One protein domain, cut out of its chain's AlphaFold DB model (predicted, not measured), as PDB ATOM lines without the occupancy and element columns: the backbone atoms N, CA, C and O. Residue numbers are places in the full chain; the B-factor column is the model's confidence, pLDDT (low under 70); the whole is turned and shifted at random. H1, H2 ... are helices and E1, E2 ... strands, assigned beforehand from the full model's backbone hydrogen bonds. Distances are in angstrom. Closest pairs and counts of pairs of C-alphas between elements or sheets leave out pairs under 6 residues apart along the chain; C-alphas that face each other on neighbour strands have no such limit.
ATOM      1  N   ALA A  13      16.933 -15.257  29.726       95.06
ATOM      2  CA  ALA A  13      18.192 -15.045  30.437       95.06
ATOM      3  C   ALA A  13      19.201 -16.169  30.138       95.06
ATOM      4  O   ALA A  13      18.878 -17.347  30.273       95.06
ATOM      5  N   SER A  14      20.426 -15.802  29.763       90.44
ATOM      6  CA  SER A  14      21.549 -16.717  29.553       90.44
ATOM      7  C   SER A  14      22.820 -16.074  30.110       90.44
ATOM      8  O   SER A  14      23.277 -15.045  29.613       90.44
ATOM      9  N   GLY A  15      23.385 -16.660  31.169       92.31
ATOM     10  CA  GLY A  15      24.446 -16.020  31.952       92.31
ATOM     11  C   GLY A  15      23.913 -14.814  32.735       92.31
ATOM     12  O   GLY A  15      22.882 -14.913  33.395       92.31
ATOM     13  N   TYR A  16      24.605 -13.676  32.651       90.25
ATOM     14  CA  TYR A  16      24.256 -12.442  33.373       90.25
ATOM     15  C   TYR A  16      23.367 -11.471  32.576       90.25
ATOM     16  O   TYR A  16      23.137 -10.352  33.026       90.25
ATOM     17  N   SER A  17      22.893 -11.860  31.388       94.25
ATOM     18  CA  SER A  17      22.098 -10.990  30.512       94.25
ATOM     19  C   SER A  17      20.961 -11.750  29.827       94.25
ATOM     20  O   SER A  17      20.891 -12.980  29.856       94.25
ATOM     21  N   THR A  18      20.053 -11.011  29.198       94.25
ATOM     22  CA  THR A  18      19.057 -11.556  28.274       94.25
ATOM     23  C   THR A  18      19.661 -11.705  26.887       94.25
ATOM     24  O   THR A  18      20.283 -10.776  26.375       94.25
ATOM     25  N   VAL A  19      19.425 -12.847  26.250       96.38
ATOM     26  CA  VAL A  19      19.785 -13.075  24.848       96.38
ATOM     27  C   VAL A  19      18.543 -12.939  23.972       96.38
ATOM     28  O   VAL A  19      17.465 -13.385  24.358       96.38
ATOM     29  N   ALA A  20      18.682 -12.301  22.814       97.88
ATOM     30  CA  ALA A  20      17.671 -12.187  21.755       97.88
ATOM     31  C   ALA A  20      18.194 -12.908  20.494       97.88
ATOM     32  O   ALA A  20      19.303 -13.442  20.561       97.88
ATOM     33  N   PRO A  21      17.460 -12.983  19.363       98.69
ATOM     34  CA  PRO A  21      18.003 -13.571  18.143       98.69
ATOM     35  C   PRO A  21      19.330 -12.912  17.763       98.69
ATOM     36  O   PRO A  21      19.472 -11.697  17.878       98.69
ATOM     37  N   PHE A  22      20.309 -13.716  17.354       98.38
ATOM     38  CA  PHE A  22      21.663 -13.232  17.102       98.38
ATOM     39  C   PHE A  22      22.338 -13.985  15.960       98.38
ATOM     40  O   PHE A  22      21.967 -15.111  15.616       98.38
ATOM     41  N   GLN A  23      23.353 -13.352  15.381       98.62
ATOM     42  CA  GLN A  23      24.218 -13.961  14.385       98.62
ATOM     43  C   GLN A  23      25.336 -14.749  15.078       98.62
ATOM     44  O   GLN A  23      26.052 -14.204  15.916       98.62
ATOM     45  N   PHE A  24      25.484 -16.027  14.729       98.19
ATOM     46  CA  PHE A  24      26.569 -16.884  15.217       98.19
ATOM     47  C   PHE A  24      27.759 -16.892  14.248       98.19
ATOM     48  O   PHE A  24      28.909 -16.837  14.671       98.19
ATOM     49  N   SER A  25      27.472 -16.930  12.948       98.06
ATOM     50  CA  SER A  25      28.433 -16.780  11.853       98.06
ATOM     51  C   SER A  25      27.736 -16.125  10.657       98.06
ATOM     52  O   SER A  25      26.537 -15.863  10.714       98.06
ATOM     53  N   GLU A  26      28.445 -15.851   9.563       97.69
ATOM     54  CA  GLU A  26      27.827 -15.360   8.314       97.69
ATOM     55  C   GLU A  26      26.698 -16.291   7.831       97.69
ATOM     56  O   GLU A  26      25.628 -15.844   7.439       97.69
ATOM     57  N   ASN A  27      26.875 -17.601   7.995       97.88
ATOM     58  CA  ASN A  27      25.935 -18.598   7.483       97.88
ATOM     59  C   ASN A  27      24.930 -19.101   8.527       97.88
ATOM     60  O   ASN A  27      24.037 -19.872   8.183       97.88
ATOM     61  N   THR A  28      25.055 -18.687   9.793       98.62
ATOM     62  CA  THR A  28      24.241 -19.230  10.883       98.62
ATOM     63  C   THR A  28      23.692 -18.141  11.791       98.62
ATOM     64  O   THR A  28      24.444 -17.390  12.417       98.62
ATOM     65  N   ILE A  29      22.370 -18.137  11.964       98.75
ATOM     66  CA  ILE A  29      21.677 -17.349  12.994       98.75
ATOM     67  C   ILE A  29      21.062 -18.265  14.051       98.75
ATOM     68  O   ILE A  29      20.748 -19.427  13.788       98.75
ATOM     69  N   VAL A  30      20.882 -17.740  15.260       98.81
ATOM     70  CA  VAL A  30      20.368 -18.493  16.405       98.81
ATOM     71  C   VAL A  30      19.195 -17.754  17.037       98.81
ATOM     72  O   VAL A  30      19.283 -16.569  17.353       98.81
ATOM     73  N   LEU A  31      18.094 -18.473  17.254       98.81
ATOM     74  CA  LEU A  31      16.920 -17.992  17.975       98.81
ATOM     75  C   LEU A  31      16.882 -18.612  19.383       98.81
ATOM     76  O   LEU A  31      16.746 -19.834  19.502       98.81
ATOM     77  N   PRO A  32      16.958 -17.804  20.456       98.56
ATOM     78  CA  PRO A  32      16.595 -18.241  21.797       98.56
ATOM     79  C   PRO A  32      15.071 -18.262  21.931       98.56
ATOM     80  O   PRO A  32      14.446 -17.221  22.075       98.56
ATOM     81  N   VAL A  33      14.451 -19.439  21.893       98.69
ATOM     82  CA  VAL A  33      12.992 -19.580  21.974       98.69
ATOM     83  C   VAL A  33      12.562 -19.896  23.403       98.69
ATOM     84  O   VAL A  33      12.983 -20.908  23.963       98.69
ATOM     85  N   LEU A  34      11.681 -19.072  23.970       98.62
ATOM     86  CA  LEU A  34      10.927 -19.365  25.188       98.62
ATOM     87  C   LEU A  34       9.510 -19.788  24.786       98.62
ATOM     88  O   LEU A  34       8.805 -19.039  24.110       98.62
ATOM     89  N   TYR A  35       9.082 -20.989  25.167       98.69
ATOM     90  CA  TYR A  35       7.814 -21.575  24.718       98.69
ATOM     91  C   TYR A  35       7.176 -22.453  25.798       98.69
ATOM     92  O   TYR A  35       7.732 -22.632  26.885       98.69
ATOM     93  N   ARG A  36       5.967 -22.950  25.519       98.69
ATOM     94  CA  ARG A  36       5.186 -23.781  26.437       98.69
ATOM     95  C   ARG A  36       5.081 -25.212  25.922       98.69
ATOM     96  O   ARG A  36       4.796 -25.420  24.745       98.69
ATOM     97  N   VAL A  37       5.282 -26.168  26.823       98.62
ATOM     98  CA  VAL A  37       5.163 -27.617  26.599       98.62
ATOM     99  C   VAL A  37       4.121 -28.217  27.540       98.62
ATOM    100  O   VAL A  37       3.658 -27.573  28.489       98.62
ATOM    101  N   LYS A  38       3.737 -29.462  27.273       98.25
ATOM    102  CA  LYS A  38       2.931 -30.278  28.177       98.25
ATOM    103  C   LYS A  38       3.738 -30.613  29.433       98.25
ATOM    104  O   LYS A  38       4.940 -30.864  29.365       98.25
ATOM    105  N   ASN A  39       3.074 -30.637  30.586       97.31
ATOM    106  CA  ASN A  39       3.693 -31.102  31.821       97.31
ATOM    107  C   ASN A  39       3.758 -32.638  31.824       97.31
ATOM    108  O   ASN A  39       2.745 -33.301  32.039       97.31
ATOM    109  N   VAL A  40       4.939 -33.185  31.555       96.94
ATOM    110  CA  VAL A  40       5.242 -34.620  31.579       96.94
ATOM    111  C   VAL A  40       6.488 -34.850  32.431       96.94
ATOM    112  O   VAL A  40       7.355 -33.980  32.506       96.94
ATOM    113  N   THR A  41       6.567 -35.993  33.110       95.06
ATOM    114  CA  THR A  41       7.568 -36.215  34.170       95.06
ATOM    115  C   THR A  41       8.599 -37.286  33.841       95.06
ATOM    116  O   THR A  41       9.688 -37.260  34.412       95.06
ATOM    117  N   THR A  42       8.303 -38.222  32.936       97.56
ATOM    118  CA  THR A  42       9.262 -39.265  32.555       97.56
ATOM    119  C   THR A  42      10.244 -38.737  31.509       97.56
ATOM    120  O   THR A  42       9.897 -37.916  30.660       97.56
ATOM    121  N   THR A  43      11.489 -39.217  31.536       96.62
ATOM    122  CA  THR A  43      12.521 -38.811  30.567       96.62
ATOM    123  C   THR A  43      12.113 -39.093  29.120       96.62
ATOM    124  O   THR A  43      12.449 -38.321  28.222       96.62
ATOM    125  N   GLU A  44      11.416 -40.204  28.883       97.44
ATOM    126  CA  GLU A  44      10.930 -40.583  27.556       97.44
ATOM    127  C   GLU A  44       9.818 -39.643  27.087       97.44
ATOM    128  O   GLU A  44       9.915 -39.084  25.994       97.44
ATOM    129  N   ASP A  45       8.836 -39.357  27.944       97.25
ATOM    130  CA  ASP A  45       7.753 -38.434  27.608       97.25
ATOM    131  C   ASP A  45       8.263 -37.013  27.378       97.25
ATOM    132  O   ASP A  45       7.784 -36.337  26.475       97.25
ATOM    133  N   ILE A  46       9.261 -36.555  28.145       96.69
ATOM    134  CA  ILE A  46       9.886 -35.242  27.934       96.69
ATOM    135  C   ILE A  46      10.524 -35.175  26.542       96.69
ATOM    136  O   ILE A  46      10.337 -34.191  25.827       96.69
ATOM    137  N   LYS A  47      11.260 -36.214  26.125       97.31
ATOM    138  CA  LYS A  47      11.860 -36.265  24.782       97.31
ATOM    139  C   LYS A  47      10.789 -36.281  23.691       97.31
ATOM    140  O   LYS A  47      10.911 -35.531  22.723       97.31
ATOM    141  N   ASN A  48       9.745 -37.088  23.869       97.69
ATOM    142  CA  ASN A  48       8.634 -37.200  22.925       97.69
ATOM    143  C   ASN A  48       7.844 -35.890  22.817       97.69
ATOM    144  O   ASN A  48       7.501 -35.467  21.716       97.69
ATOM    145  N   GLU A  49       7.604 -35.211  23.941       98.19
ATOM    146  CA  GLU A  49       6.967 -33.898  23.962       98.19
ATOM    147  C   GLU A  49       7.823 -32.880  23.216       98.19
ATOM    148  O   GLU A  49       7.325 -32.256  22.290       98.19
ATOM    149  N   LEU A  50       9.117 -32.755  23.534       98.00
ATOM    150  CA  LEU A  50      10.009 -31.797  22.867       98.00
ATOM    151  C   LEU A  50      10.087 -32.013  21.346       98.00
ATOM    152  O   LEU A  50      10.201 -31.037  20.602       98.00
ATOM    153  N   ALA A  51       9.993 -33.259  20.877       98.06
ATOM    154  CA  ALA A  51      10.008 -33.596  19.454       98.06
ATOM    155  C   ALA A  51       8.778 -33.077  18.685       98.06
ATOM    156  O   ALA A  51       8.882 -32.817  17.487       98.06
ATOM    157  N   LYS A  52       7.640 -32.843  19.358       98.44
ATOM    158  CA  LYS A  52       6.435 -32.262  18.736       98.44
ATOM    159  C   LYS A  52       6.618 -30.801  18.322       98.44
ATOM    160  O   LYS A  52       5.812 -30.291  17.544       98.44
ATOM    161  N   HIS A  53       7.622 -30.106  18.860       98.69
ATOM    162  CA  HIS A  53       7.823 -28.673  18.653       98.69
ATOM    163  C   HIS A  53       8.795 -28.407  17.507       98.69
ATOM    164  O   HIS A  53      10.008 -28.595  17.621       98.69
ATOM    165  N   THR A  54       8.260 -27.875  16.411       98.44
ATOM    166  CA  THR A  54       9.032 -27.519  15.218       98.44
ATOM    167  C   THR A  54       9.032 -26.013  15.000       98.44
ATOM    168  O   THR A  54       7.992 -25.356  15.009       98.44
ATOM    169  N   PHE A  55      10.228 -25.459  14.815       98.62
ATOM    170  CA  PHE A  55      10.463 -24.030  14.642       98.62
ATOM    171  C   PHE A  55      11.155 -23.825  13.301       98.62
ATOM    172  O   PHE A  55      12.344 -24.116  13.172       98.62
ATOM    173  N   THR A  56      10.426 -23.342  12.302       98.44
ATOM    174  CA  THR A  56      10.933 -23.202  10.934       98.44
ATOM    175  C   THR A  56      11.000 -21.733  10.550       98.44
ATOM    176  O   THR A  56      10.002 -21.023  10.655       98.44
ATOM    177  N   LEU A  57      12.159 -21.276  10.077       98.44
ATOM    178  CA  LEU A  57      12.273 -19.971   9.433       98.44
ATOM    179  C   LEU A  57      11.879 -20.088   7.964       98.44
ATOM    180  O   LEU A  57      12.347 -20.978   7.256       98.44
ATOM    181  N   VAL A  58      11.007 -19.189   7.519       98.06
ATOM    182  CA  VAL A  58      10.540 -19.127   6.134       98.06
ATOM    183  C   VAL A  58      10.855 -17.755   5.558       98.06
ATOM    184  O   VAL A  58      10.466 -16.734   6.127       98.06
ATOM    185  N   CYS A  59      11.527 -17.749   4.412       98.00
ATOM    186  CA  CYS A  59      11.683 -16.579   3.559       98.00
ATOM    187  C   CYS A  59      10.665 -16.670   2.417       98.00
ATOM    188  O   CYS A  59      10.680 -17.642   1.659       98.00
ATOM    189  N   TYR A  60       9.775 -15.685   2.294       96.88
ATOM    190  CA  TYR A  60       8.887 -15.575   1.137       96.88
ATOM    191  C   TYR A  60       9.602 -14.759   0.069       96.88
ATOM    192  O   TYR A  60       9.631 -13.534   0.118       96.88
ATOM    193  N   THR A  61      10.227 -15.444  -0.885       95.19
ATOM    194  CA  THR A  61      11.104 -14.793  -1.868       95.19
ATOM    195  C   THR A  61      10.355 -13.854  -2.813       95.19
ATOM    196  O   THR A  61      10.985 -13.036  -3.474       95.19
ATOM    197  N   ASP A  62       9.030 -13.944  -2.900       96.31
ATOM    198  CA  ASP A  62       8.205 -13.007  -3.669       96.31
ATOM    199  C   ASP A  62       8.114 -11.626  -3.009       96.31
ATOM    200  O   ASP A  62       7.859 -10.637  -3.698       96.31
ATOM    201  N   ASP A  63       8.392 -11.528  -1.705       95.69
ATOM    202  CA  ASP A  63       8.413 -10.261  -0.971       95.69
ATOM    203  C   ASP A  63       9.715  -9.478  -1.197       95.69
ATOM    204  O   ASP A  63       9.727  -8.269  -0.982       95.69
ATOM    205  N   ILE A  64      10.780 -10.137  -1.668       97.81
ATOM    206  CA  ILE A  64      12.094  -9.517  -1.894       97.81
ATOM    207  C   ILE A  64      12.065  -8.707  -3.190       97.81
ATOM    208  O   ILE A  64      11.755  -9.239  -4.261       97.81
ATOM    209  N   LYS A  65      12.416  -7.425  -3.098       97.25
ATOM    210  CA  LYS A  65      12.483  -6.480  -4.217       97.25
ATOM    211  C   LYS A  65      13.921  -6.036  -4.482       97.25
ATOM    212  O   LYS A  65      14.788  -6.071  -3.611       97.25
ATOM    213  N   SER A  66      14.167  -5.596  -5.716       97.75
ATOM    214  CA  SER A  66      15.453  -5.018  -6.113       97.75
ATOM    215  C   SER A  66      15.792  -3.817  -5.229       97.75
ATOM    216  O   SER A  66      14.981  -2.905  -5.088       97.75
ATOM    217  N   GLY A  67      17.003  -3.796  -4.676       97.56
ATOM    218  CA  GLY A  67      17.474  -2.750  -3.768       97.56
ATOM    219  C   GLY A  67      17.126  -2.958  -2.290       97.56
ATOM    220  O   GLY A  67      17.570  -2.153  -1.474       97.56
ATOM    221  N   ASP A  68      16.384  -4.010  -1.922       98.00
ATOM    222  CA  ASP A  68      16.073  -4.299  -0.517       98.00
ATOM    223  C   ASP A  68      17.347  -4.460   0.307       98.00
ATOM    224  O   ASP A  68      18.232  -5.211  -0.081       98.00
ATOM    225  N   THR A  69      17.406  -3.838   1.482       98.19
ATOM    226  CA  THR A  69      18.530  -3.952   2.434       98.19
ATOM    227  C   THR A  69      18.192  -4.791   3.669       98.19
ATOM    228  O   THR A  69      19.042  -4.999   4.533       98.19
ATOM    229  N   ILE A  70      16.950  -5.274   3.773       98.50
ATOM    230  CA  ILE A  70      16.446  -6.046   4.911       98.50
ATOM    231  C   ILE A  70      16.005  -7.421   4.421       98.50
ATOM    232  O   ILE A  70      15.113  -7.530   3.584       98.50
ATOM    233  N   LEU A  71      16.567  -8.477   5.006       98.62
ATOM    234  CA  LEU A  71      16.079  -9.838   4.810       98.62
ATOM    235  C   LEU A  71      15.020 -10.156   5.876       98.62
ATOM    236  O   LEU A  71      15.326 -10.231   7.066       98.62
ATOM    237  N   LYS A  72      13.762 -10.337   5.465       98.69
ATOM    238  CA  LYS A  72      12.647 -10.662   6.369       98.69
ATOM    239  C   LYS A  72      12.371 -12.161   6.401       98.69
ATOM    240  O   LYS A  72      12.071 -12.761   5.372       98.69
ATOM    241  N   LEU A  73      12.417 -12.749   7.594       98.69
ATOM    242  CA  LEU A  73      12.126 -14.159   7.847       98.69
ATOM    243  C   LEU A  73      10.957 -14.287   8.818       98.69
ATOM    244  O   LEU A  73      10.889 -13.593   9.830       98.69
ATOM    245  N   TYR A  74      10.053 -15.221   8.543       98.62
ATOM    246  CA  TYR A  74       8.916 -15.512   9.408       98.62
ATOM    247  C   TYR A  74       9.168 -16.799  10.183       98.62
ATOM    248  O   TYR A  74       9.435 -17.847   9.588       98.62
ATOM    249  N   LEU A  75       9.025 -16.745  11.505       98.75
ATOM    250  CA  LEU A  75       9.018 -17.938  12.338       98.75
ATOM    251  C   LEU A  75       7.660 -18.639  12.224       98.75
ATOM    252  O   LEU A  75       6.625 -18.138  12.676       98.75
ATOM    253  N   ARG A  76       7.670 -19.840  11.648       98.50
ATOM    254  CA  ARG A  76       6.541 -20.770  11.652       98.50
ATOM    255  C   ARG A  76       6.750 -21.787  12.768       98.50
ATOM    256  O   ARG A  76       7.617 -22.651  12.673       98.50
ATOM    257  N   TYR A  77       5.972 -21.641  13.838       98.56
ATOM    258  CA  TYR A  77       6.000 -22.533  14.994       98.56
ATOM    259  C   TYR A  77       4.814 -23.496  14.932       98.56
ATOM    260  O   TYR A  77       3.654 -23.069  14.947       98.56
ATOM    261  N   LYS A  78       5.115 -24.793  14.827       98.44
ATOM    262  CA  LYS A  78       4.122 -25.862  14.773       98.44
ATOM    263  C   LYS A  78       4.340 -26.856  15.913       98.44
ATOM    264  O   LYS A  78       5.451 -27.351  16.105       98.44
ATOM    265  N   VAL A  79       3.259 -27.164  16.621       98.62
ATOM    266  CA  VAL A  79       3.166 -28.254  17.596       98.62
ATOM    267  C   VAL A  79       2.352 -29.390  16.981       98.62
ATOM    268  O   VAL A  79       1.248 -29.156  16.485       98.62
ATOM    269  N   GLU A  80       2.902 -30.602  16.977       98.38
ATOM    270  CA  GLU A  80       2.216 -31.814  16.510       98.38
ATOM    271  C   GLU A  80       1.317 -32.400  17.610       98.38
ATOM    272  O   GLU A  80       1.691 -33.293  18.380       98.38
ATOM    273  N   ASP A  81       0.124 -31.819  17.728       97.94
ATOM    274  CA  ASP A  81      -0.918 -32.244  18.658       97.94
ATOM    275  C   ASP A  81      -2.288 -31.680  18.255       97.94
ATOM    276  O   ASP A  81      -2.385 -30.818  17.376       97.94
ATOM    277  N   GLU A  82      -3.335 -32.126  18.942       97.75
ATOM    278  CA  GLU A  82      -4.686 -31.599  18.759       97.75
ATOM    279  C   GLU A  82      -4.811 -30.159  19.297       97.75
ATOM    280  O   GLU A  82      -4.229 -29.838  20.343       97.75
ATOM    281  N   PRO A  83      -5.608 -29.276  18.661       97.62
ATOM    282  CA  PRO A  83      -5.697 -27.859  19.032       97.62
ATOM    283  C   PRO A  83      -6.008 -27.592  20.512       97.62
ATOM    284  O   PRO A  83      -5.421 -26.691  21.112       97.62
ATOM    285  N   ALA A  84      -6.891 -28.390  21.122       97.25
ATOM    286  CA  ALA A  84      -7.228 -28.265  22.541       97.25
ATOM    287  C   ALA A  84      -6.014 -28.554  23.442       97.25
ATOM    288  O   ALA A  84      -5.687 -27.757  24.320       97.25
ATOM    289  N   ALA A  85      -5.275 -29.631  23.158       97.94
ATOM    290  CA  ALA A  85      -4.066 -29.989  23.894       97.94
ATOM    291  C   ALA A  85      -2.935 -28.969  23.681       97.94
ATOM    292  O   ALA A  85      -2.113 -28.752  24.571       97.94
ATOM    293  N   ILE A  86      -2.862 -28.320  22.512       98.31
ATOM    294  CA  ILE A  86      -1.933 -27.203  22.277       98.31
ATOM    295  C   ILE A  86      -2.283 -26.031  23.197       98.31
ATOM    296  O   ILE A  86      -1.397 -25.521  23.884       98.31
ATOM    297  N   ALA A  87      -3.555 -25.632  23.248       97.81
ATOM    298  CA  ALA A  87      -4.013 -24.480  24.024       97.81
ATOM    299  C   ALA A  87      -3.776 -24.613  25.542       97.81
ATOM    300  O   ALA A  87      -3.596 -23.599  26.215       97.81
ATOM    301  N   GLU A  88      -3.757 -25.840  26.074       98.12
ATOM    302  CA  GLU A  88      -3.572 -26.137  27.504       98.12
ATOM    303  C   GLU A  88      -2.106 -26.163  27.972       98.12
ATOM    304  O   GLU A  88      -1.839 -26.150  29.175       98.12
ATOM    305  N   ARG A  89      -1.129 -26.191  27.054       98.44
ATOM    306  CA  ARG A  89       0.298 -26.211  27.423       98.44
ATOM    307  C   ARG A  89       0.669 -24.952  28.204       98.44
ATOM    308  O   ARG A  89       0.564 -23.841  27.688       98.44
ATOM    309  N   ALA A  90       1.169 -25.129  29.425       97.88
ATOM    310  CA  ALA A  90       1.531 -24.031  30.327       97.88
ATOM    311  C   ALA A  90       2.953 -24.140  30.901       97.88
ATOM    312  O   ALA A  90       3.474 -23.155  31.429       97.88
ATOM    313  N   THR A  91       3.615 -25.297  30.779       98.25
ATOM    314  CA  THR A  91       4.963 -25.493  31.324       98.25
ATOM    315  C   THR A  91       5.974 -24.726  30.486       98.25
ATOM    316  O   THR A  91       6.166 -25.019  29.308       98.25
ATOM    317  N   ARG A  92       6.633 -23.735  31.090       97.31
ATOM    318  CA  ARG A  92       7.640 -22.913  30.414       97.31
ATOM    319  C   ARG A  92       8.922 -23.709  30.181       97.31
ATOM    320  O   ARG A  92       9.473 -24.285  31.113       97.31
ATOM    321  N   THR A  93       9.436 -23.654  28.961       97.94
ATOM    322  CA  THR A  93      10.726 -24.227  28.570       97.94
ATOM    323  C   THR A  93      11.475 -23.266  27.648       97.94
ATOM    324  O   THR A  93      10.874 -22.368  27.049       97.94
ATOM    325  N   SER A  94      12.790 -23.431  27.541       97.62
ATOM    326  CA  SER A  94      13.654 -22.627  26.679       97.62
ATOM    327  C   SER A  94      14.572 -23.509  25.840       97.62
ATOM    328  O   SER A  94      14.988 -24.594  26.247       97.62
ATOM    329  N   SER A  95      14.875 -23.077  24.619       97.88
ATOM    330  CA  SER A  95      15.815 -23.776  23.740       97.88
ATOM    331  C   SER A  95      16.442 -22.816  22.738       97.88
ATOM    332  O   SER A  95      15.765 -21.933  22.215       97.88
ATOM    333  N   PHE A  96      17.713 -23.031  22.407       98.50
ATOM    334  CA  PHE A  96      18.324 -22.402  21.240       98.50
ATOM    335  C   PHE A  96      17.996 -23.202  19.978       98.50
ATOM    336  O   PHE A  96      18.043 -24.435  19.984       98.50
ATOM    337  N   LYS A  97      17.669 -22.501  18.892       98.56
ATOM    338  CA  LYS A  97      17.475 -23.075  17.557       98.56
ATOM    339  C   LYS A  97      18.414 -22.371  16.586       98.56
ATOM    340  O   LYS A  97      18.300 -21.164  16.398       98.56
ATOM    341  N   ALA A  98      19.363 -23.117  16.031       98.56
ATOM    342  CA  ALA A  98      20.316 -22.619  15.047       98.56
ATOM    343  C   ALA A  98      19.818 -22.925  13.632       98.56
ATOM    344  O   ALA A  98      19.281 -24.007  13.387       98.56
ATOM    345  N   TYR A  99      20.010 -21.979  12.719       98.81
ATOM    346  CA  TYR A  99      19.572 -22.072  11.333       98.81
ATOM    347  C   TYR A  99      20.734 -21.757  10.409       98.81
ATOM    348  O   TYR A  99      21.305 -20.673  10.496       98.81
ATOM    349  N   GLU A 100      21.041 -22.699   9.525       98.50
ATOM    350  CA  GLU A 100      21.879 -22.466   8.351       98.50
ATOM    351  C   GLU A 100      21.053 -21.648   7.344       98.50
ATOM    352  O   GLU A 100      19.918 -22.018   7.030       98.50
ATOM    353  N   ILE A 101      21.577 -20.504   6.902       98.50
ATOM    354  CA  ILE A 101      20.846 -19.535   6.076       98.50
ATOM    355  C   ILE A 101      21.536 -19.211   4.747       98.50
ATOM    356  O   ILE A 101      21.032 -18.357   4.020       98.50
ATOM    357  N   SER A 102      22.622 -19.897   4.367       98.06
ATOM    358  CA  SER A 102      23.348 -19.634   3.110       98.06
ATOM    359  C   SER A 102      22.435 -19.698   1.890       98.06
ATOM    360  O   SER A 102      22.517 -18.861   0.994       98.06
ATOM    361  N   GLN A 103      21.517 -20.671   1.848       97.94
ATOM    362  CA  GLN A 103      20.568 -20.779   0.737       97.94
ATOM    363  C   GLN A 103      19.603 -19.589   0.679       97.94
ATOM    364  O   GLN A 103      19.307 -19.093  -0.406       97.94
ATOM    365  N   ILE A 104      19.149 -19.105   1.837       98.19
ATOM    366  CA  ILE A 104      18.255 -17.947   1.937       98.19
ATOM    367  C   ILE A 104      18.993 -16.671   1.522       98.19
ATOM    368  O   ILE A 104      18.448 -15.875   0.759       98.19
ATOM    369  N   LEU A 105      20.234 -16.498   1.984       98.31
ATOM    370  CA  LEU A 105      21.098 -15.381   1.607       98.31
ATOM    371  C   LEU A 105      21.356 -15.369   0.096       98.31
ATOM    372  O   LEU A 105      21.235 -14.319  -0.528       98.31
ATOM    373  N   ARG A 106      21.600 -16.537  -0.515       98.06
ATOM    374  CA  ARG A 106      21.779 -16.658  -1.971       98.06
ATOM    375  C   ARG A 106      20.551 -16.173  -2.742       98.06
ATOM    376  O   ARG A 106      20.687 -15.369  -3.658       98.06
ATOM    377  N   GLU A 107      19.357 -16.639  -2.376       98.00
ATOM    378  CA  GLU A 107      18.110 -16.204  -3.022       98.00
ATOM    379  C   GLU A 107      17.849 -14.707  -2.807       98.00
ATOM    380  O   GLU A 107      17.418 -14.010  -3.727       98.00
ATOM    381  N   TYR A 108      18.164 -14.193  -1.618       98.50
ATOM    382  CA  TYR A 108      18.084 -12.767  -1.330       98.50
ATOM    383  C   TYR A 108      19.009 -11.948  -2.233       98.50
ATOM    384  O   TYR A 108      18.544 -10.981  -2.832       98.50
ATOM    385  N   THR A 109      20.274 -12.336  -2.402       97.81
ATOM    386  CA  THR A 109      21.214 -11.648  -3.299       97.81
ATOM    387  C   THR A 109      20.736 -11.670  -4.747       97.81
ATOM    388  O   THR A 109      20.755 -10.638  -5.414       97.81
ATOM    389  N   LEU A 110      20.237 -12.817  -5.223       98.06
ATOM    390  CA  LEU A 110      19.722 -12.953  -6.588       98.06
ATOM    391  C   LEU A 110      18.521 -12.037  -6.861       98.06
ATOM    392  O   LEU A 110      18.413 -11.493  -7.958       98.06
ATOM    393  N   LYS A 111      17.622 -11.858  -5.886       98.06
ATOM    394  CA  LYS A 111      16.403 -11.048  -6.054       98.06
ATOM    395  C   LYS A 111      16.579  -9.567  -5.723       98.06
ATOM    396  O   LYS A 111      15.976  -8.724  -6.382       98.06
ATOM    397  N   SER A 112      17.377  -9.247  -4.710       98.19
ATOM    398  CA  SER A 112      17.616  -7.863  -4.283       98.19
ATOM    399  C   SER A 112      18.722  -7.175  -5.082       98.19
ATOM    400  O   SER A 112      18.755  -5.947  -5.140       98.19
ATOM    401  N   GLY A 113      19.650  -7.937  -5.669       97.88
ATOM    402  CA  GLY A 113      20.885  -7.406  -6.248       97.88
ATOM    403  C   GLY A 113      21.903  -6.920  -5.208       97.88
ATOM    404  O   GLY A 113      22.944  -6.392  -5.591       97.88
ATOM    405  N   GLN A 114      21.632  -7.080  -3.906       97.88
ATOM    406  CA  GLN A 114      22.565  -6.733  -2.833       97.88
ATOM    407  C   GLN A 114      23.487  -7.912  -2.510       97.88
ATOM    408  O   GLN A 114      23.036  -9.050  -2.387       97.88
ATOM    409  N   ALA A 115      24.774  -7.640  -2.289       96.06
ATOM    410  CA  ALA A 115      25.732  -8.671  -1.878       96.06
ATOM    411  C   ALA A 115      25.374  -9.288  -0.512       96.06
ATOM    412  O   ALA A 115      25.532 -10.488  -0.316       96.06
ATOM    413  N   LYS A 116      24.849  -8.475   0.414       96.56
ATOM    414  CA  LYS A 116      24.397  -8.889   1.749       96.56
ATOM    415  C   LYS A 116      23.281  -7.971   2.261       96.56
ATOM    416  O   LYS A 116      23.262  -6.800   1.874       96.56
ATOM    417  N   PRO A 117      22.373  -8.455   3.126       98.19
ATOM    418  CA  PRO A 117      21.457  -7.571   3.833       98.19
ATOM    419  C   PRO A 117      22.221  -6.738   4.866       98.19
ATOM    420  O   PRO A 117      23.221  -7.192   5.418       98.19
ATOM    421  N   ALA A 118      21.728  -5.540   5.173       98.25
ATOM    422  CA  ALA A 118      22.206  -4.772   6.322       98.25
ATOM    423  C   ALA A 118      21.749  -5.426   7.635       98.25
ATOM    424  O   ALA A 118      22.511  -5.537   8.592       98.25
ATOM    425  N   LYS A 119      20.505  -5.920   7.659       98.38
ATOM    426  CA  LYS A 119      19.940  -6.640   8.801       98.38
ATOM    427  C   LYS A 119      18.971  -7.739   8.390       98.38
ATOM    428  O   LYS A 119      18.335  -7.683   7.334       98.38
ATOM    429  N   ILE A 120      18.822  -8.715   9.275       98.81
ATOM    430  CA  ILE A 120      17.813  -9.768   9.202       98.81
ATOM    431  C   ILE A 120      16.723  -9.451  10.225       98.81
ATOM    432  O   ILE A 120      17.012  -9.140  11.378       98.81
ATOM    433  N   THR A 121      15.461  -9.544   9.814       98.69
ATOM    434  CA  THR A 121      14.310  -9.388  10.709       98.69
ATOM    435  C   THR A 121      13.595 -10.719  10.887       98.69
ATOM    436  O   THR A 121      13.302 -11.406   9.911       98.69
ATOM    437  N   ILE A 122      13.319 -11.091  12.138       98.81
ATOM    438  CA  ILE A 122      12.562 -12.289  12.500       98.81
ATOM    439  C   ILE A 122      11.179 -11.864  12.973       98.81
ATOM    440  O   ILE A 122      11.035 -11.253  14.032       98.81
ATOM    441  N   VAL A 123      10.163 -12.213  12.195       98.69
ATOM    442  CA  VAL A 123       8.758 -11.957  12.504       98.69
ATOM    443  C   VAL A 123       8.177 -13.177  13.215       98.69
ATOM    444  O   VAL A 123       8.143 -14.272  12.649       98.69
ATOM    445  N   ALA A 124       7.717 -13.010  14.456       98.62
ATOM    446  CA  ALA A 124       7.163 -14.088  15.271       98.62
ATOM    447  C   ALA A 124       5.792 -13.721  15.845       98.62
ATOM    448  O   ALA A 124       5.593 -12.613  16.340       98.62
ATOM    449  N   LYS A 125       4.863 -14.685  15.843       98.62
ATOM    450  CA  LYS A 125       3.625 -14.597  16.627       98.62
ATOM    451  C   LYS A 125       3.911 -15.036  18.061       98.62
ATOM    452  O   LYS A 125       4.293 -16.189  18.277       98.62
ATOM    453  N   GLN A 126       3.734 -14.134  19.019       98.31
ATOM    454  CA  GLN A 126       4.037 -14.376  20.426       98.31
ATOM    455  C   GLN A 126       2.870 -14.040  21.353       98.31
ATOM    456  O   GLN A 126       2.096 -13.127  21.081       98.31
ATOM    457  N   ASN A 127       2.771 -14.765  22.463       98.50
ATOM    458  CA  ASN A 127       1.800 -14.536  23.524       98.50
ATOM    459  C   ASN A 127       2.458 -14.813  24.883       98.50
ATOM    460  O   ASN A 127       2.833 -15.943  25.215       98.50
ATOM    461  N   GLU A 128       2.600 -13.762  25.685       96.25
ATOM    462  CA  GLU A 128       3.302 -13.820  26.968       96.25
ATOM    463  C   GLU A 128       2.454 -14.456  28.080       96.25
ATOM    464  O   GLU A 128       3.008 -14.929  29.071       96.25
ATOM    465  N   TYR A 129       1.138 -14.598  27.886       97.19
ATOM    466  CA  TYR A 129       0.204 -15.042  28.924       97.19
ATOM    467  C   TYR A 129      -0.228 -16.504  28.766       97.19
ATOM    468  O   TYR A 129      -0.202 -17.258  29.738       97.19
ATOM    469  N   ASN A 130      -0.587 -16.939  27.556       98.06
ATOM    470  CA  ASN A 130      -1.122 -18.282  27.303       98.06
ATOM    471  C   ASN A 130      -0.643 -18.873  25.958       98.06
ATOM    472  O   ASN A 130       0.129 -18.243  25.240       98.06
ATOM    473  N   ASN A 131      -1.039 -20.113  25.642       98.44
ATOM    474  CA  ASN A 131      -0.603 -20.819  24.425       98.44
ATOM    475  C   ASN A 131      -1.650 -20.824  23.293       98.44
ATOM    476  O   ASN A 131      -1.603 -21.679  22.409       98.44
ATOM    477  N   LYS A 132      -2.618 -19.900  23.316       98.25
ATOM    478  CA  LYS A 132      -3.691 -19.816  22.317       98.25
ATOM    479  C   LYS A 132      -3.295 -18.834  21.218       98.25
ATOM    480  O   LYS A 132      -3.156 -17.642  21.468       98.25
ATOM    481  N   LEU A 133      -3.129 -19.325  19.989       97.88
ATOM    482  CA  LEU A 133      -2.692 -18.489  18.866       97.88
ATOM    483  C   LEU A 133      -3.701 -17.383  18.525       97.88
ATOM    484  O   LEU A 133      -3.295 -16.252  18.296       97.88
ATOM    485  N   GLU A 134      -4.996 -17.695  18.556       97.44
ATOM    486  CA  GLU A 134      -6.083 -16.768  18.194       97.44
ATOM    487  C   GLU A 134      -6.557 -15.887  19.368       97.44
ATOM    488  O   GLU A 134      -7.589 -15.225  19.287       97.44
ATOM    489  N   ASP A 135      -5.836 -15.896  20.492       98.00
ATOM    490  CA  ASP A 135      -6.112 -15.019  21.632       98.00
ATOM    491  C   ASP A 135      -5.757 -13.564  21.303       98.00
ATOM    492  O   ASP A 135      -4.774 -13.294  20.611       98.00
ATOM    493  N   THR A 136      -6.515 -12.613  21.848       97.12
ATOM    494  CA  THR A 136      -6.300 -11.170  21.636       97.12
ATOM    495  C   THR A 136      -4.942 -10.678  22.129       97.12
ATOM    496  O   THR A 136      -4.490  -9.611  21.721       97.12
ATOM    497  N   SER A 137      -4.289 -11.435  23.012       97.56
ATOM    498  CA  SER A 137      -2.952 -11.132  23.523       97.56
ATOM    499  C   SER A 137      -1.833 -11.635  22.608       97.56
ATOM    500  O   SER A 137      -0.662 -11.325  22.845       97.56
ATOM    501  N   THR A 138      -2.157 -12.422  21.576       98.31
ATOM    502  CA  THR A 138      -1.177 -12.836  20.578       98.31
ATOM    503  C   THR A 138      -0.850 -11.658  19.676       98.31
ATOM    504  O   THR A 138      -1.702 -11.122  18.974       98.31
ATOM    505  N   THR A 139       0.421 -11.284  19.664       97.94
ATOM    506  CA  THR A 139       0.940 -10.165  18.879       97.94
ATOM    507  C   THR A 139       1.991 -10.650  17.899       97.94
ATOM    508  O   THR A 139       2.652 -11.671  18.108       97.94
ATOM    509  N   GLU A 140       2.149  -9.915  16.804       98.06
ATOM    510  CA  GLU A 140       3.316 -10.058  15.946       98.06
ATOM    511  C   GLU A 140       4.441  -9.181  16.496       98.06
ATOM    512  O   GLU A 140       4.255  -7.986  16.727       98.06
ATOM    513  N   LYS A 141       5.612  -9.778  16.721       98.19
ATOM    514  CA  LYS A 141       6.815  -9.069  17.151       98.19
ATOM    515  C   LYS A 141       7.933  -9.286  16.149       98.19
ATOM    516  O   LYS A 141       8.165 -10.405  15.690       98.19
ATOM    517  N   VAL A 142       8.632  -8.198  15.843       98.62
ATOM    518  CA  VAL A 142       9.798  -8.193  14.963       98.62
ATOM    519  C   VAL A 142      11.052  -8.088  15.818       98.62
ATOM    520  O   VAL A 142      11.168  -7.197  16.658       98.62
ATOM    521  N   TYR A 143      11.979  -9.015  15.608       98.69
ATOM    522  CA  TYR A 143      13.312  -9.002  16.200       98.69
ATOM    523  C   TYR A 143      14.334  -8.697  15.116       98.69
ATOM    524  O   TYR A 143      14.206  -9.199  14.002       98.69
ATOM    525  N   GLU A 144      15.349  -7.905  15.439       98.50
ATOM    526  CA  GLU A 144      16.365  -7.486  14.474       98.50
ATOM    527  C   GLU A 144      17.718  -8.113  14.800       98.50
ATOM    528  O   GLU A 144      18.103  -8.223  15.964       98.50
ATOM    529  N   ILE A 145      18.430  -8.519  13.753       98.62
ATOM    530  CA  ILE A 145      19.811  -8.984  13.800       98.62
ATOM    531  C   ILE A 145      20.581  -8.138  12.791       98.62
ATOM    532  O   ILE A 145      20.394  -8.297  11.586       98.62
ATOM    533  N   GLU A 146      21.444  -7.247  13.273       98.44
ATOM    534  CA  GLU A 146      22.424  -6.576  12.413       98.44
ATOM    535  C   GLU A 146      23.332  -7.631  11.775       98.44
ATOM    536  O   GLU A 146      23.931  -8.439  12.491       98.44
ATOM    537  N   TYR A 147      23.405  -7.651  10.442       98.25
ATOM    538  CA  TYR A 147      24.123  -8.687   9.707       98.25
ATOM    539  C   TYR A 147      25.542  -8.221   9.382       98.25
ATOM    540  O   TYR A 147      25.752  -7.223   8.693       98.25
TER     541      TYR A 147
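Overview. This is residues 13 to 147 of the 151 residues of an uncharacterized protein of Bacteroides fragilis (strain YCH46) (UniProt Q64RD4). Two sheets stand face to face as a sandwich, E2 E3 E6 over E4 E5 E7 E8, with E2 coming close to E8 at one edge and E4 to E6 at the other. H3 packs on E5 at one end of the long axis, H1 and H2 are at the opposite end, and residues 13 to 19, the last three of them E1, make a small hook at the side. The printed part has 135 residues, with three named helices and eight named strands in the order E1 E2 E3 H1 E4 E5 H2 E6 H3 E7 E8, and the class is mixed, helices and strands. The sheet E4 E5 E7 E8 is mixed, and the sheet E2 E3 E6 is antiparallel. The whole is only just compact, close to loose, with a radius of gyration of the C-alphas of 16.7 A, and it is elongated, spanning 50 by 33 by 26 A.

Arrangement. E1, residues 17 to 19, pairs with no named strand and runs on at 72 degrees into E2, residues 22 to 25. E2 forms a hairpin with E3, residues 28 to 37, where N 22 and O 30 are 3.0 A apart; E3 bends by 55 degrees at residue 34. H1 is residues 43 to 51. E4, residues 53 to 58, forms a hairpin with E5, residues 70 to 79, with N 56 and O 76 2.9 A apart. After H2, residues 83 to 87, E6, residues 91 to 100, is antiparallel to E3, with N 33 and O 95 2.8 A apart. H1 only grazes the sheet E2 E3 E6, with residues 46 to 50. H3, residues 102 to 112, is over E5 at a height over the sheet of 10.0 A, slantwise at 39 degrees on the local plane; their closest C-alphas, Leu 71 and Tyr 108, are 7.1 A apart. E7, residues 119 to 126, is parallel to E5, with N 73 and O 121 2.8 A apart, and forms a hairpin with E8, residues 139 to 146, with N 122 and O 143 2.8 A apart. The sheet E4 E5 E7 E8 is strongly twisted. In the sandwich, two sheets face to face, the facing parts are 9.4 A centre to centre and the strands of the two sheets stand at 28 degrees. The closest C-alphas of E2 and E8, Phe 22 and Ile 145, are 5.7 A apart. In H1, H2 and H3 every O i to N i+4 pair is within hydrogen-bond range.

Along the chain. E1 begins at C-alpha 17, (22.098, -10.990, 30.512). E3 is 26.1 A long, E5 28.8 A and E6 28.7 A; E7 is 21.2 A, E8 22.7 A, E4 16.0 A and H3 15.0 A. E5 begins at C-alpha 70, (16.446, -6.046, 4.911), and E8 ends at C-alpha 146, (22.424, -6.576, 12.413).

Size, cuts and confidence. The C-alphas farthest apart, Thr 42 and Gly 67, are 52.2 A apart. The printed part has no cut. The links E4 to E5 and E7 to E8 are long. The mean pLDDT of the printed part is 97.8, and no printed residue is under 70.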